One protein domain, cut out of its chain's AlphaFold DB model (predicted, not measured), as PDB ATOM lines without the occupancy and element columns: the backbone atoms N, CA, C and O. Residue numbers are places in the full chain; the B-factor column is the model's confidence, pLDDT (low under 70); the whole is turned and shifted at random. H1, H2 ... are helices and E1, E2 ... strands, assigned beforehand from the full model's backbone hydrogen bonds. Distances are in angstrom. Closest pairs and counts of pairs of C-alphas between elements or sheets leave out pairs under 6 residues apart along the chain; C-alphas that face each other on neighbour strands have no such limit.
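What this domain is: This is residues 36 to 147 of the 154 residues of a protein of Sutterella sp. CAG:521 (UniProt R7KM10). A long, twisted sheet of five strands makes a wall, with the helices H1 and H3 packed on one face and the short helix H2 over the other face at the end near E2 and E1. The hairpins of E3, E4 and E5 make the long part of the wall, and residues 123 to 128, in the link from E5 to H3, stick out. The printed part has 112 residues with three named helices and five named strands, in the order E1 H1 E2 H2 E3 E4 E5 H3; the sheet runs E2 E1 E3 E4 E5 and is mixed. The class is mixed, helices and strands; the whole is compact, with a radius of gyration of the C-alphas of 14.6 A, yet elongated in outline, spanning 43 by 25 by 22 A.

Where its parts are: Begin in the sheet with E3, residues 81 to 89, 26.7 A long, and E4, residues 98 to 107, 26.8 A. E5, residues 113 to 120, measures 23.3 A. Find C-alpha 37 at (-45.194, -36.075, 11.994), where E1, residues 37 to 42, begins; E2 is residues 64 to 69. H1, residues 48 to 60, runs 18.7 A from C-alpha 48 at (-34.517, -35.250, 30.080). H2 is residues 73 to 78, and H3, residues 135 to 146, runs 17.0 A to C-alpha 146 at (-32.467, -27.729, 10.420).

How they stand to each other: Look first at E3, E4 and E5, a meander, each strand the antiparallel neighbour of the one before. In the hairpin E3 and E4, N 84 and O 104 are 2.8 A apart, within hydrogen-bond range; in the hairpin E4 and E5, N 105 and O 115 are 2.8 A apart. E1 is parallel to E3, with N 83 and O 39 at 2.8 A, and to E2, with N 40 and O 66 at 2.8 A. E1, H1 and E2 form a strand-helix-strand unit, two parallel neighbour strands with a helix between them in the chain, and its crossover is right-handed. E2, H2 and E3 form a split unit, with E1 between its strands, also right-handed. H1 and H3 on one face make two layers with the sheet. H1 lies over E1 and E3 at a height over the sheet of 8.1 A; its closest C-alphas to E2 are those of Arg 55 and Val 65, 6.4 A. H3 lies over E4 and E5 at a height of 8.9 A, and its closest C-alphas to E5 are those of Leu 142 and Val 117, 6.3 A. H1 and H3 touch at a steep tilt of 43 degrees, the same way, closest at the C-alphas of Ala 57 and Arg 140, 5.8 A. H2 is on the opposite face, 9.3 A in height over the sheet, and apart from H1 and H3. In H1, H2 and H3 every O i to N i+4 pair is within hydrogen-bond range.

The domain as a whole: The C-alphas farthest apart are those of Trp 93 and Arg 110, 47.7 A. The printed part has no cut, and its long link is E5 to H3, 14 residues. The mean pLDDT of the printed part is 79.1; it is under 70 at residue 36 and residues 91 to 96, 109 to 111 and 122 to 134.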
ATOM      1  N   LYS A  36     -46.085 -33.012   8.562       68.38
ATOM      2  CA  LYS A  36     -45.115 -34.095   8.756       68.38
ATOM      3  C   LYS A  36     -44.946 -34.374  10.250       68.38
ATOM      4  O   LYS A  36     -44.411 -33.571  11.013       68.38
ATOM      5  N   SER A  37     -45.477 -35.512  10.683       78.50
ATOM      6  CA  SER A  37     -45.194 -36.075  11.994       78.50
ATOM      7  C   SER A  37     -43.720 -36.468  12.058       78.50
ATOM      8  O   SER A  37     -43.266 -37.270  11.242       78.50
ATOM      9  N   LEU A  38     -42.996 -35.921  13.028       87.62
ATOM     10  CA  LEU A  38     -41.587 -36.197  13.266       87.62
ATOM     11  C   LEU A  38     -41.449 -37.115  14.477       87.62
ATOM     12  O   LEU A  38     -42.002 -36.836  15.544       87.62
ATOM     13  N   CYS A  39     -40.667 -38.176  14.335       91.00
ATOM     14  CA  CYS A  39     -40.344 -39.053  15.448       91.00
ATOM     15  C   CYS A  39     -39.071 -38.575  16.141       91.00
ATOM     16  O   CYS A  39     -37.993 -38.590  15.555       91.00
ATOM     17  N   LEU A  40     -39.200 -38.143  17.393       91.88
ATOM     18  CA  LEU A  40     -38.075 -37.752  18.232       91.88
ATOM     19  C   LEU A  40     -37.624 -38.961  19.049       91.88
ATOM     20  O   LEU A  40     -38.374 -39.454  19.901       91.88
ATOM     21  N   VAL A  41     -36.407 -39.428  18.777       92.19
ATOM     22  CA  VAL A  41     -35.822 -40.590  19.453       92.19
ATOM     23  C   VAL A  41     -35.300 -40.169  20.813       92.19
ATOM     24  O   VAL A  41     -34.407 -39.336  20.911       92.19
ATOM     25  N   ASP A  42     -35.860 -40.756  21.859       90.25
ATOM     26  CA  ASP A  42     -35.459 -40.520  23.236       90.25
ATOM     27  C   ASP A  42     -34.076 -41.124  23.508       90.25
ATOM     28  O   ASP A  42     -33.879 -42.330  23.347       90.25
ATOM     29  N   ASN A  43     -33.129 -40.282  23.919       88.81
ATOM     30  CA  ASN A  43     -31.761 -40.679  24.234       88.81
ATOM     31  C   ASN A  43     -31.553 -40.671  25.762       88.81
ATOM     32  O   ASN A  43     -31.471 -39.584  26.346       88.81
ATOM     33  N   PRO A  44     -31.433 -41.845  26.418       85.50
ATOM     34  CA  PRO A  44     -31.310 -41.933  27.875       85.50
ATOM     35  C   PRO A  44     -29.974 -41.398  28.411       85.50
ATOM     36  O   PRO A  44     -29.871 -41.095  29.598       85.50
ATOM     37  N   SER A  45     -28.959 -41.256  27.554       84.88
ATOM     38  CA  SER A  45     -27.643 -40.717  27.921       84.88
ATOM     39  C   SER A  45     -27.649 -39.195  28.092       84.88
ATOM     40  O   SER A  45     -26.692 -38.621  28.610       84.88
ATOM     41  N   VAL A  46     -28.715 -38.525  27.650       85.38
ATOM     42  CA  VAL A  46     -28.863 -37.070  27.693       85.38
ATOM     43  C   VAL A  46     -29.888 -36.683  28.761       85.38
ATOM     44  O   VAL A  46     -30.846 -37.403  29.032       85.38
ATOM     45  N   ARG A  47     -29.715 -35.504  29.369       85.06
ATOM     46  CA  ARG A  47     -30.662 -34.966  30.357       85.06
ATOM     47  C   ARG A  47     -32.087 -34.893  29.782       85.06
ATOM     48  O   ARG A  47     -32.262 -34.380  28.674       85.06
ATOM     49  N   PRO A  48     -33.128 -35.255  30.555       84.12
ATOM     50  CA  PRO A  48     -34.517 -35.250  30.080       84.12
ATOM     51  C   PRO A  48     -35.022 -33.848  29.707       84.12
ATOM     52  O   PRO A  48     -35.937 -33.703  28.898       84.12
ATOM     53  N   GLN A  49     -34.405 -32.802  30.265       84.31
ATOM     54  CA  GLN A  49     -34.680 -31.409  29.910       84.31
ATOM     55  C   GLN A  49     -34.422 -31.136  28.420       84.31
ATOM     56  O   GLN A  49     -35.228 -30.455  27.794       84.31
ATOM     57  N   ALA A  50     -33.372 -31.719  27.829       86.06
ATOM     58  CA  ALA A  50     -33.049 -31.530  26.413       86.06
ATOM     59  C   ALA A  50     -34.174 -32.039  25.503       86.06
ATOM     60  O   ALA A  50     -34.580 -31.348  24.572       86.06
ATOM     61  N   PHE A  51     -34.746 -33.204  25.828       89.69
ATOM     62  CA  PHE A  51     -35.885 -33.760  25.101       89.69
ATOM     63  C   PHE A  51     -37.089 -32.810  25.121       89.69
ATOM     64  O   PHE A  51     -37.717 -32.565  24.092       89.69
ATOM     65  N   LEU A  52     -37.421 -32.261  26.295       89.31
ATOM     66  CA  LEU A  52     -38.556 -31.346  26.445       89.31
ATOM     67  C   LEU A  52     -38.338 -30.045  25.673       89.31
ATOM     68  O   LEU A  52     -39.268 -29.555  25.032       89.31
ATOM     69  N   THR A  53     -37.120 -29.512  25.710       89.19
ATOM     70  CA  THR A  53     -36.738 -28.315  24.960       89.19
ATOM     71  C   THR A  53     -36.832 -28.543  23.457       89.19
ATOM     72  O   THR A  53     -37.484 -27.759  22.773       89.19
ATOM     73  N   LEU A  54     -36.261 -29.639  22.946       90.62
ATOM     74  CA  LEU A  54     -36.332 -29.987  21.526       90.62
ATOM     75  C   LEU A  54     -37.775 -30.196  21.077       90.62
ATOM     76  O   LEU A  54     -38.191 -29.650  20.061       90.62
ATOM     77  N   ARG A  55     -38.574 -30.923  21.865       91.25
ATOM     78  CA  ARG A  55     -39.996 -31.118  21.571       91.25
ATOM     79  C   ARG A  55     -40.732 -29.788  21.437       91.25
ATOM     80  O   ARG A  55     -41.508 -29.637  20.500       91.25
ATOM     81  N   ARG A  56     -40.501 -28.842  22.354       89.00
ATOM     82  CA  ARG A  56     -41.103 -27.502  22.285       89.00
ATOM     83  C   ARG A  56     -40.631 -26.750  21.046       89.00
ATOM     84  O   ARG A  56     -41.474 -26.302  20.291       89.00
ATOM     85  N   ALA A  57     -39.326 -26.702  20.785       87.31
ATOM     86  CA  ALA A  57     -38.772 -26.014  19.617       87.31
ATOM     87  C   ALA A  57     -39.331 -26.555  18.287       87.31
ATOM     88  O   ALA A  57     -39.660 -25.791  17.389       87.31
ATOM     89  N   LEU A  58     -39.503 -27.872  18.170       88.25
ATOM     90  CA  LEU A  58     -40.091 -28.505  16.986       88.25
ATOM     91  C   LEU A  58     -41.598 -28.234  16.868       88.25
ATOM     92  O   LEU A  58     -42.100 -27.991  15.774       88.25
ATOM     93  N   MET A  59     -42.323 -28.250  17.990       86.62
ATOM     94  CA  MET A  59     -43.734 -27.854  18.018       86.62
ATOM     95  C   MET A  59     -43.910 -26.372  17.675       86.62
ATOM     96  O   MET A  59     -44.884 -26.031  17.007       86.62
ATOM     97  N   ASP A  60     -42.952 -25.520  18.052       84.12
ATOM     98  CA  ASP A  60     -42.931 -24.106  17.679       84.12
ATOM     99  C   ASP A  60     -42.796 -23.911  16.166       84.12
ATOM    100  O   ASP A  60     -43.336 -22.962  15.612       84.12
ATOM    101  N   LYS A  61     -42.165 -24.857  15.467       80.69
ATOM    102  CA  LYS A  61     -42.129 -24.903  13.997       80.69
ATOM    103  C   LYS A  61     -43.399 -25.474  13.361       80.69
ATOM    104  O   LYS A  61     -43.464 -25.620  12.146       80.69
ATOM    105  N   GLY A  62     -44.408 -25.825  14.157       78.62
ATOM    106  CA  GLY A  62     -45.649 -26.436  13.677       78.62
ATOM    107  C   GLY A  62     -45.544 -27.938  13.382       78.62
ATOM    108  O   GLY A  62     -46.449 -28.502  12.763       78.62
ATOM    109  N   LEU A  63     -44.475 -28.613  13.826       84.25
ATOM    110  CA  LEU A  63     -44.292 -30.054  13.627       84.25
ATOM    111  C   LEU A  63     -45.019 -30.865  14.710       84.25
ATOM    112  O   LEU A  63     -44.989 -30.545  15.902       84.25
ATOM    113  N   LYS A  64     -45.640 -31.983  14.314       86.81
ATOM    114  CA  LYS A  64     -46.228 -32.947  15.259       86.81
ATOM    115  C   LYS A  64     -45.143 -33.910  15.738       86.81
ATOM    116  O   LYS A  64     -44.724 -34.781  14.985       86.81
ATOM    117  N   VAL A  65     -44.708 -33.775  16.989       88.69
ATOM    118  CA  VAL A  65     -43.628 -34.601  17.554       88.69
ATOM    119  C   VAL A  65     -44.177 -35.847  18.248       88.69
ATOM    120  O   VAL A  65     -44.938 -35.744  19.215       88.69
ATOM    121  N   ILE A  66     -43.735 -37.021  17.803       89.62
ATOM    122  CA  ILE A  66     -44.016 -38.321  18.418       89.62
ATOM    123  C   ILE A  66     -42.766 -38.765  19.179       89.62
ATOM    124  O   ILE A  66     -41.677 -38.822  18.614       89.62
ATOM    125  N   ARG A  67     -42.906 -39.078  20.471       89.75
ATOM    126  CA  ARG A  67     -41.807 -39.652  21.258       89.75
ATOM    127  C   ARG A  67     -41.644 -41.118  20.888       89.75
ATOM    128  O   ARG A  67     -42.594 -41.883  21.035       89.75
ATOM    129  N   VAL A  68     -40.436 -41.508  20.506       89.56
ATOM    130  CA  VAL A  68     -40.074 -42.902  20.247       89.56
ATOM    131  C   VAL A  68     -38.944 -43.295  21.189       89.56
ATOM    132  O   VAL A  68     -38.011 -42.524  21.394       89.56
ATOM    133  N   LYS A  69     -39.033 -44.472  21.811       87.31
ATOM    134  CA  LYS A  69     -37.944 -44.990  22.652       87.31
ATOM    135  C   LYS A  69     -36.817 -45.505  21.758       87.31
ATOM    136  O   LYS A  69     -37.103 -46.102  20.726       87.31
ATOM    137  N   SER A  70     -35.560 -45.339  22.174       79.06
ATOM    138  CA  SER A  70     -34.394 -45.815  21.405       79.06
ATOM    139  C   SER A  70     -34.456 -47.307  21.040       79.06
ATOM    140  O   SER A  70     -33.942 -47.695  19.994       79.06
ATOM    141  N   ASP A  71     -35.106 -48.133  21.866       80.25
ATOM    142  CA  ASP A  71     -35.180 -49.588  21.667       80.25
ATOM    143  C   ASP A  71     -36.329 -50.027  20.742       80.25
ATOM    144  O   ASP A  71     -36.402 -51.189  20.338       80.25
ATOM    145  N   ASP A  72     -37.246 -49.119  20.398       80.62
ATOM    146  CA  ASP A  72     -38.445 -49.448  19.628       80.62
ATOM    147  C   ASP A  72     -38.207 -49.294  18.119       80.62
ATOM    148  O   ASP A  72     -38.643 -48.356  17.452       80.62
ATOM    149  N   THR A  73     -37.483 -50.261  17.562       75.44
ATOM    150  CA  THR A  73     -37.131 -50.313  16.135       75.44
ATOM    151  C   THR A  73     -38.342 -50.389  15.205       75.44
ATOM    152  O   THR A  73     -38.270 -49.916  14.072       75.44
ATOM    153  N   LYS A  74     -39.472 -50.937  15.669       77.69
ATOM    154  CA  LYS A  74     -40.692 -51.071  14.860       77.69
ATOM    155  C   LYS A  74     -41.340 -49.722  14.584       77.69
ATOM    156  O   LYS A  74     -41.734 -49.460  13.449       77.69
ATOM    157  N   THR A  75     -41.440 -48.866  15.599       77.69
ATOM    158  CA  THR A  75     -41.974 -47.514  15.417       77.69
ATOM    159  C   THR A  75     -40.993 -46.637  14.647       77.69
ATOM    160  O   THR A  75     -41.434 -45.916  13.759       77.69
ATOM    161  N   LEU A  76     -39.679 -46.780  14.868       77.69
ATOM    162  CA  LEU A  76     -38.647 -46.075  14.089       77.69
ATOM    163  C   LEU A  76     -38.731 -46.354  12.580       77.69
ATOM    164  O   LEU A  76     -38.653 -45.423  11.784       77.69
ATOM    165  N   LEU A  77     -38.927 -47.614  12.178       77.38
ATOM    166  CA  LEU A  77     -39.046 -48.001  10.764       77.38
ATOM    167  C   LEU A  77     -40.315 -47.458  10.092       77.38
ATOM    168  O   LEU A  77     -40.339 -47.278   8.878       77.38
ATOM    169  N   SER A  78     -41.370 -47.212  10.870       81.00
ATOM    170  CA  SER A  78     -42.639 -46.676  10.369       81.00
ATOM    171  C   SER A  78     -42.650 -45.146  10.276       81.00
ATOM    172  O   SER A  78     -43.605 -44.580   9.741       81.00
ATOM    173  N   CYS A  79     -41.640 -44.467  10.824       83.44
ATOM    174  CA  CYS A  79     -41.583 -43.013  10.854       83.44
ATOM    175  C   CYS A  79     -41.009 -42.457   9.543       83.44
ATOM    176  O   CYS A  79     -39.894 -42.816   9.167       83.44
ATOM    177  N   PRO A  80     -41.711 -41.530   8.863       81.06
ATOM    178  CA  PRO A  80     -41.214 -40.931   7.623       81.06
ATOM    179  C   PRO A  80     -39.992 -40.035   7.864       81.06
ATOM    180  O   PRO A  80     -39.119 -39.921   7.007       81.06
ATOM    181  N   GLN A  81     -39.922 -39.402   9.036       87.50
ATOM    182  CA  GLN A  81     -38.803 -38.573   9.461       87.50
ATOM    183  C   GLN A  81     -38.464 -38.881  10.918       87.50
ATOM    184  O   GLN A  81     -39.350 -38.919  11.780       87.50
ATOM    185  N   THR A  82     -37.179 -39.071  11.192       89.25
ATOM    186  CA  THR A  82     -36.669 -39.391  12.523       89.25
ATOM    187  C   THR A  82     -35.596 -38.386  12.913       89.25
ATOM    188  O   THR A  82     -34.656 -38.157  12.162       89.25
ATOM    189  N   LEU A  83     -35.725 -37.794  14.100       90.69
ATOM    190  CA  LEU A  83     -34.733 -36.896  14.677       90.69
ATOM    191  C   LEU A  83     -34.036 -37.580  15.851       90.69
ATOM    192  O   LEU A  83     -34.677 -37.952  16.840       90.69
ATOM    193  N   ARG A  84     -32.717 -37.716  15.747       91.50
ATOM    194  CA  ARG A  84     -31.834 -38.172  16.821       91.50
ATOM    195  C   ARG A  84     -31.067 -36.978  17.366       91.50
ATOM    196  O   ARG A  84     -30.709 -36.073  16.616       91.50
ATOM    197  N   TYR A  85     -30.822 -36.977  18.671       91.94
ATOM    198  CA  TYR A  85     -30.066 -35.919  19.324       91.94
ATOM    199  C   TYR A  85     -29.002 -36.485  20.258       91.94
ATOM    200  O   TYR A  85     -29.196 -37.502  20.932       91.94
ATOM    201  N   GLU A  86     -27.884 -35.775  20.318       91.00
ATOM    202  CA  GLU A  86     -26.773 -36.032  21.220       91.00
ATOM    203  C   GLU A  86     -26.362 -34.717  21.870       91.00
ATOM    204  O   GLU A  86     -26.374 -33.664  21.232       91.00
ATOM    205  N   ALA A  87     -26.028 -34.764  23.156       87.69
ATOM    206  CA  ALA A  87     -25.583 -33.589  23.883       87.69
ATOM    207  C   ALA A  87     -24.608 -33.977  24.989       87.69
ATOM    208  O   ALA A  87     -24.839 -34.942  25.721       87.69
ATOM    209  N   VAL A  88     -23.544 -33.192  25.131       86.50
ATOM    210  CA  VAL A  88     -22.521 -33.360  26.165       86.50
ATOM    211  C   VAL A  88     -22.506 -32.113  27.037       86.50
ATOM    212  O   VAL A  88     -22.409 -30.991  26.540       86.50
ATOM    213  N   TYR A  89     -22.598 -32.318  28.350       80.44
ATOM    214  CA  TYR A  89     -22.594 -31.250  29.348       80.44
ATOM    215  C   TYR A  89     -21.272 -31.240  30.109       80.44
ATOM    216  O   TYR A  89     -20.724 -32.297  30.423       80.44
ATOM    217  N   GLY A  90     -20.786 -30.047  30.449       74.44
ATOM    218  CA  GLY A  90     -19.653 -29.891  31.357       74.44
ATOM    219  C   GLY A  90     -19.993 -30.365  32.775       74.44
ATOM    220  O   GLY A  90     -21.091 -30.132  33.279       74.44
ATOM    221  N   SER A  91     -19.040 -31.022  33.433       62.47
ATOM    222  CA  SER A  91     -19.152 -31.567  34.790       62.47
ATOM    223  C   SER A  91     -18.608 -30.605  35.857       62.47
ATOM    224  O   SER A  91     -17.793 -30.986  36.692       62.47
ATOM    225  N   SER A  92     -19.027 -29.337  35.829       59.16
ATOM    226  CA  SER A  92     -18.715 -28.373  36.896       59.16
ATOM    227  C   SER A  92     -19.873 -28.291  37.895       59.16
ATOM    228  O   SER A  92     -21.038 -28.261  37.500       59.16
ATOM    229  N   TRP A  93     -19.544 -28.229  39.191       55.03
ATOM    230  CA  TRP A  93     -20.497 -28.175  40.310       55.03
ATOM    231  C   TRP A  93     -21.450 -26.966  40.288       55.03
ATOM    232  O   TRP A  93     -22.463 -27.008  40.981       55.03
ATOM    233  N   SER A  94     -21.170 -25.920  39.499       53.41
ATOM    234  CA  SER A  94     -22.024 -24.722  39.394       53.41
ATOM    235  C   SER A  94     -22.421 -24.335  37.966       53.41
ATOM    236  O   SER A  94     -23.309 -23.508  37.807       53.41
ATOM    237  N   HIS A  95     -21.806 -24.935  36.941       52.97
ATOM    238  CA  HIS A  95     -22.083 -24.633  35.533       52.97
ATOM    239  C   HIS A  95     -22.114 -25.926  34.728       52.97
ATOM    240  O   HIS A  95     -21.093 -26.403  34.227       52.97
ATOM    241  N   SER A  96     -23.302 -26.510  34.588       62.03
ATOM    242  CA  SER A  96     -23.521 -27.558  33.597       62.03
ATOM    243  C   SER A  96     -23.836 -26.943  32.241       62.03
ATOM    244  O   SER A  96     -24.930 -27.140  31.710       62.03
ATOM    245  N   SER A  97     -22.899 -26.159  31.716       73.06
ATOM    246  CA  SER A  97     -23.031 -25.581  30.387       73.06
ATOM    247  C   SER A  97     -22.982 -26.688  29.331       73.06
ATOM    248  O   SER A  97     -22.299 -27.712  29.487       73.06
ATOM    249  N   LEU A  98     -23.760 -26.508  28.265       78.94
ATOM    250  CA  LEU A  98     -23.709 -27.366  27.089       78.94
ATOM    251  C   LEU A  98     -22.342 -27.173  26.419       78.94
ATOM    252  O   LEU A  98     -21.950 -26.048  26.135       78.94
ATOM    253  N   ARG A  99     -21.602 -28.260  26.198       82.00
ATOM    254  CA  ARG A  99     -20.297 -28.231  25.509       82.00
ATOM    255  C   ARG A  99     -20.435 -28.600  24.041       82.00
ATOM    256  O   ARG A  99     -19.735 -28.068  23.190       82.00
ATOM    257  N   TYR A 100     -21.338 -29.532  23.771       85.44
ATOM    258  CA  TYR A 100     -21.575 -30.071  22.446       85.44
ATOM    259  C   TYR A 100     -23.038 -30.461  22.308       85.44
ATOM    260  O   TYR A 100     -23.603 -31.064  23.225       85.44
ATOM    261  N   ALA A 101     -23.624 -30.169  21.153       88.56
ATOM    262  CA  ALA A 101     -24.910 -30.706  20.750       88.56
ATOM    263  C   ALA A 101     -24.907 -31.058  19.266       88.56
ATOM    264  O   ALA A 101     -24.358 -30.338  18.434       88.56
ATOM    265  N   LYS A 102     -25.568 -32.162  18.939       91.12
ATOM    266  CA  LYS A 102     -25.734 -32.644  17.574       91.12
ATOM    267  C   LYS A 102     -27.171 -33.076  17.367       91.12
ATOM    268  O   LYS A 102     -27.723 -33.795  18.200       91.12
ATOM    269  N   LEU A 103     -27.756 -32.662  16.251       90.38
ATOM    270  CA  LEU A 103     -29.025 -33.184  15.766       90.38
ATOM    271  C   LEU A 103     -28.803 -33.866  14.422       90.38
ATOM    272  O   LEU A 103     -28.127 -33.332  13.542       90.38
ATOM    273  N   GLU A 104     -29.401 -35.038  14.271       90.44
ATOM    274  CA  GLU A 104     -29.403 -35.801  13.033       90.44
ATOM    275  C   GLU A 104     -30.846 -36.069  12.628       90.44
ATOM    276  O   GLU A 104     -31.588 -36.753  13.336       90.44
ATOM    277  N   LEU A 105     -31.247 -35.514  11.493       88.75
ATOM    278  CA  LEU A 105     -32.532 -35.766  10.867       88.75
ATOM    279  C   LEU A 105     -32.339 -36.785   9.757       88.75
ATOM    280  O   LEU A 105     -31.586 -36.550   8.814       88.75
ATOM    281  N   THR A 106     -33.050 -37.896   9.851       87.31
ATOM    282  CA  THR A 106     -33.114 -38.893   8.791       87.31
ATOM    283  C   THR A 106     -34.499 -38.881   8.169       87.31
ATOM    284  O   THR A 106     -35.517 -38.954   8.859       87.31
ATOM    285  N   GLU A 107     -34.544 -38.767   6.847       84.25
ATOM    286  CA  GLU A 107     -35.777 -38.833   6.074       84.25
ATOM    287  C   GLU A 107     -35.809 -40.141   5.296       84.25
ATOM    288  O   GLU A 107     -34.955 -40.404   4.444       84.25
ATOM    289  N   VAL A 108     -36.810 -40.965   5.588       74.38
ATOM    290  CA  VAL A 108     -37.021 -42.228   4.889       74.38
ATOM    291  C   VAL A 108     -37.755 -41.913   3.593       74.38
ATOM    292  O   VAL A 108     -38.927 -41.542   3.578       74.38
ATOM    293  N   GLY A 109     -37.034 -42.029   2.483       69.75
ATOM    294  CA  GLY A 109     -37.525 -41.706   1.150       69.75
ATOM    295  C   GLY A 109     -36.732 -42.453   0.087       69.75
ATOM    296  O   GLY A 109     -35.979 -43.374   0.385       69.75
ATOM    297  N   ARG A 110     -36.857 -42.042  -1.176       59.12
ATOM    298  CA  ARG A 110     -36.173 -42.723  -2.291       59.12
ATOM    299  C   ARG A 110     -34.640 -42.680  -2.188       59.12
ATOM    300  O   ARG A 110     -33.981 -43.562  -2.730       59.12
ATOM    301  N   HIS A 111     -34.093 -41.674  -1.503       66.62
ATOM    302  CA  HIS A 111     -32.652 -41.433  -1.388       66.62
ATOM    303  C   HIS A 111     -32.103 -41.477   0.048       66.62
ATOM    304  O   HIS A 111     -30.910 -41.260   0.210       66.62
ATOM    305  N   ASN A 112     -32.924 -41.804   1.060       73.69
ATOM    306  CA  ASN A 112     -32.537 -41.824   2.482       73.69
ATOM    307  C   ASN A 112     -31.642 -40.636   2.880       73.69
ATOM    308  O   ASN A 112     -30.444 -40.790   3.125       73.69
ATOM    309  N   ASN A 113     -32.229 -39.442   2.921       79.81
ATOM    310  CA  ASN A 113     -31.473 -38.228   3.206       79.81
ATOM    311  C   ASN A 113     -31.137 -38.148   4.699       79.81
ATOM    312  O   ASN A 113     -31.984 -38.419   5.553       79.81
ATOM    313  N   VAL A 114     -29.902 -37.749   5.003       86.56
ATOM    314  CA  VAL A 114     -29.415 -37.532   6.369       86.56
ATOM    315  C   VAL A 114     -28.910 -36.097   6.469       86.56
ATOM    316  O   VAL A 114     -27.945 -35.733   5.801       86.56
ATOM    317  N   TYR A 115     -29.551 -35.295   7.311       85.94
ATOM    318  CA  TYR A 115     -29.147 -33.925   7.605       85.94
ATOM    319  C   TYR A 115     -28.576 -33.874   9.014       85.94
ATOM    320  O   TYR A 115     -29.219 -34.315   9.965       85.94
ATOM    321  N   THR A 116     -27.369 -33.341   9.159       86.94
ATOM    322  CA  THR A 116     -26.712 -33.221  10.458       86.94
ATOM    323  C   THR A 116     -26.386 -31.767  10.738       86.94
ATOM    324  O   THR A 116     -25.836 -31.054   9.898       86.94
ATOM    325  N   VAL A 117     -26.745 -31.317  11.933       86.75
ATOM    326  CA  VAL A 117     -26.385 -29.998  12.445       86.75
ATOM    327  C   VAL A 117     -25.708 -30.184  13.787       86.75
ATOM    328  O   VAL A 117     -26.105 -31.021  14.597       86.75
ATOM    329  N   GLN A 118     -24.645 -29.423  14.003       87.88
ATOM    330  CA  GLN A 118     -23.841 -29.517  15.209       87.88
ATOM    331  C   GLN A 118     -23.523 -28.130  15.735       87.88
ATOM    332  O   GLN A 118     -23.345 -27.178  14.969       87.88
ATOM    333  N   TRP A 119     -23.454 -28.053  17.053       85.06
ATOM    334  CA  TRP A 119     -23.041 -26.892  17.802       85.06
ATOM    335  C   TRP A 119     -21.944 -27.318  18.771       85.06
ATOM    336  O   TRP A 119     -22.057 -28.336  19.459       85.06
ATOM    337  N   ASP A 120     -20.874 -26.539  18.786       81.56
ATOM    338  CA  ASP A 120     -19.723 -26.712  19.661       81.56
ATOM    339  C   ASP A 120     -19.400 -25.345  20.263       81.56
ATOM    340  O   ASP A 120     -19.323 -24.344  19.541       81.56
ATOM    341  N   GLU A 121     -19.169 -25.321  21.570       73.31
ATOM    342  CA  GLU A 121     -18.781 -24.136  22.333       73.31
ATOM    343  C   GLU A 121     -17.567 -23.414  21.719       73.31
ATOM    344  O   GLU A 121     -17.469 -22.191  21.772       73.31
ATOM    345  N   ARG A 122     -16.646 -24.146  21.074       65.44
ATOM    346  CA  ARG A 122     -15.441 -23.557  20.455       65.44
ATOM    347  C   ARG A 122     -15.721 -22.717  19.207       65.44
ATOM    348  O   ARG A 122     -14.824 -22.015  18.744       65.44
ATOM    349  N   SER A 123     -16.917 -22.824  18.630       59.09
ATOM    350  CA  SER A 123     -17.265 -22.199  17.349       59.09
ATOM    351  C   SER A 123     -17.958 -20.835  17.480       59.09
ATOM    352  O   SER A 123     -18.061 -20.110  16.487       59.09
ATOM    353  N   GLY A 124     -18.394 -20.456  18.686       55.62
ATOM    354  CA  GLY A 124     -19.139 -19.221  18.939       55.62
ATOM    355  C   GLY A 124     -18.243 -18.002  19.188       55.62
ATOM    356  O   GLY A 124     -17.295 -18.054  19.971       55.62
ATOM    357  N   LYS A 125     -18.558 -16.867  18.549       53.38
ATOM    358  CA  LYS A 125     -18.098 -15.553  19.030       53.38
ATOM    359  C   LYS A 125     -18.966 -15.184  20.235       53.38
ATOM    360  O   LYS A 125     -20.182 -15.196  20.062       53.38
ATOM    361  N   PRO A 126     -18.387 -14.810  21.389       53.34
ATOM    362  CA  PRO A 126     -19.169 -14.558  22.587       53.34
ATOM    363  C   PRO A 126     -20.159 -13.410  22.362       53.34
ATOM    364  O   PRO A 126     -19.737 -12.279  22.101       53.34
ATOM    365  N   THR A 127     -21.462 -13.678  22.448       54.44
ATOM    366  CA  THR A 127     -22.489 -12.627  22.441       54.44
ATOM    367  C   THR A 127     -22.804 -12.166  23.864       54.44
ATOM    368  O   THR A 127     -22.538 -12.861  24.844       54.44
ATOM    369  N   LEU A 128     -23.379 -10.968  24.013       47.56
ATOM    370  CA  LEU A 128     -23.755 -10.407  25.323       47.56
ATOM    371  C   LEU A 128     -24.770 -11.274  26.101       47.56
ATOM    372  O   LEU A 128     -24.964 -11.044  27.294       47.56
ATOM    373  N   LEU A 129     -25.388 -12.264  25.448       52.47
ATOM    374  CA  LEU A 129     -26.354 -13.198  26.029       52.47
ATOM    375  C   LEU A 129     -25.767 -14.600  26.294       52.47
ATOM    376  O   LEU A 129     -26.449 -15.420  26.896       52.47
ATOM    377  N   ASP A 130     -24.497 -14.863  25.965       50.81
ATOM    378  CA  ASP A 130     -23.853 -16.184  26.148       50.81
ATOM    379  C   ASP A 130     -23.610 -16.557  27.620       50.81
ATOM    380  O   ASP A 130     -23.203 -17.671  27.938       50.81
ATOM    381  N   LYS A 131     -23.839 -15.620  28.551       46.59
ATOM    382  CA  LYS A 131     -23.799 -15.893  29.997       46.59
ATOM    383  C   LYS A 131     -25.095 -16.468  30.551       46.59
ATOM    384  O   LYS A 131     -25.160 -16.755  31.746       46.59
ATOM    385  N   VAL A 132     -26.125 -16.609  29.726       51.47
ATOM    386  CA  VAL A 132     -27.289 -17.388  30.118       51.47
ATOM    387  C   VAL A 132     -26.896 -18.851  29.913       51.47
ATOM    388  O   VAL A 132     -26.756 -19.289  28.778       51.47
ATOM    389  N   ASP A 133     -26.698 -19.606  31.001       57.81
ATOM    390  CA  ASP A 133     -26.399 -21.060  31.035       57.81
ATOM    391  C   ASP A 133     -27.496 -21.942  30.364       57.81
ATOM    392  O   ASP A 133     -27.579 -23.159  30.564       57.81
ATOM    393  N   ASP A 134     -28.364 -21.339  29.555       64.31
ATOM    394  CA  ASP A 134     -29.535 -21.928  28.940       64.31
ATOM    395  C   ASP A 134     -29.141 -22.664  27.659       64.31
ATOM    396  O   ASP A 134     -29.303 -22.175  26.541       64.31
ATOM    397  N   ALA A 135     -28.747 -23.928  27.827       72.50
ATOM    398  CA  ALA A 135     -28.616 -24.913  26.747       72.50
ATOM    399  C   ALA A 135     -29.822 -24.928  25.779       72.50
ATOM    400  O   ALA A 135     -29.725 -25.413  24.654       72.50
ATOM    401  N   SER A 136     -30.980 -24.407  26.200       78.50
ATOM    402  CA  SER A 136     -32.160 -24.267  25.359       78.50
ATOM    403  C   SER A 136     -32.030 -23.301  24.191       78.50
ATOM    404  O   SER A 136     -32.711 -23.524  23.191       78.50
ATOM    405  N   VAL A 137     -31.205 -22.258  24.296       80.75
ATOM    406  CA  VAL A 137     -30.987 -21.322  23.182       80.75
ATOM    407  C   VAL A 137     -30.274 -22.046  22.041       80.75
ATOM    408  O   VAL A 137     -30.762 -22.036  20.913       80.75
ATOM    409  N   GLU A 138     -29.227 -22.804  22.364       84.00
ATOM    410  CA  GLU A 138     -28.443 -23.554  21.377       84.00
ATOM    411  C   GLU A 138     -29.258 -24.657  20.699       84.00
ATOM    412  O   GLU A 138     -29.199 -24.844  19.483       84.00
ATOM    413  N   PHE A 139     -30.103 -25.368  21.458       85.00
ATOM    414  CA  PHE A 139     -31.014 -26.344  20.857       85.00
ATOM    415  C   PHE A 139     -32.024 -25.697  19.905       85.00
ATOM    416  O   PHE A 139     -32.369 -26.314  18.897       85.00
ATOM    417  N   ARG A 140     -32.505 -24.482  20.199       86.12
ATOM    418  CA  ARG A 140     -33.406 -23.758  19.291       86.12
ATOM    419  C   ARG A 140     -32.686 -23.339  18.020       86.12
ATOM    420  O   ARG A 140     -33.222 -23.587  16.948       86.12
ATOM    421  N   GLU A 141     -31.465 -22.825  18.125       84.69
ATOM    422  CA  GLU A 141     -30.671 -22.466  16.948       84.69
ATOM    423  C   GLU A 141     -30.416 -23.682  16.043       84.69
ATOM    424  O   GLU A 141     -30.574 -23.606  14.825       84.69
ATOM    425  N   LEU A 142     -30.077 -24.838  16.623       87.25
ATOM    426  CA  LEU A 142     -29.910 -26.074  15.854       87.25
ATOM    427  C   LEU A 142     -31.200 -26.488  15.135       87.25
ATOM    428  O   LEU A 142     -31.150 -26.902  13.977       87.25
ATOM    429  N   VAL A 143     -32.353 -26.361  15.798       87.31
ATOM    430  CA  VAL A 143     -33.659 -26.632  15.181       87.31
ATOM    431  C   VAL A 143     -33.964 -25.627  14.070       87.31
ATOM    432  O   VAL A 143     -34.443 -26.037  13.018       87.31
ATOM    433  N   ASP A 144     -33.647 -24.346  14.255       84.44
ATOM    434  CA  ASP A 144     -33.841 -23.302  13.244       84.44
ATOM    435  C   ASP A 144     -32.980 -23.538  11.998       84.44
ATOM    436  O   ASP A 144     -33.463 -23.395  10.878       84.44
ATOM    437  N   ARG A 145     -31.722 -23.960  12.178       82.56
ATOM    438  CA  ARG A 145     -30.825 -24.325  11.069       82.56
ATOM    439  C   ARG A 145     -31.319 -25.554  10.306       82.56
ATOM    440  O   ARG A 145     -31.104 -25.652   9.102       82.56
ATOM    441  N   LEU A 146     -31.943 -26.498  11.007       83.06
ATOM    442  CA  LEU A 146     -32.467 -27.729  10.420       83.06
ATOM    443  C   LEU A 146     -33.823 -27.515   9.725       83.06
ATOM    444  O   LEU A 146     -34.113 -28.175   8.730       83.06
ATOM    445  N   PHE A 147     -34.634 -26.593  10.240       81.75
ATOM    446  CA  PHE A 147     -35.952 -26.236   9.719       81.75
ATOM    447  C   PHE A 147     -36.039 -24.716   9.496       81.75
ATOM    448  O   PHE A 147     -36.654 -24.005  10.307       81.75
TER     449      PHE A 147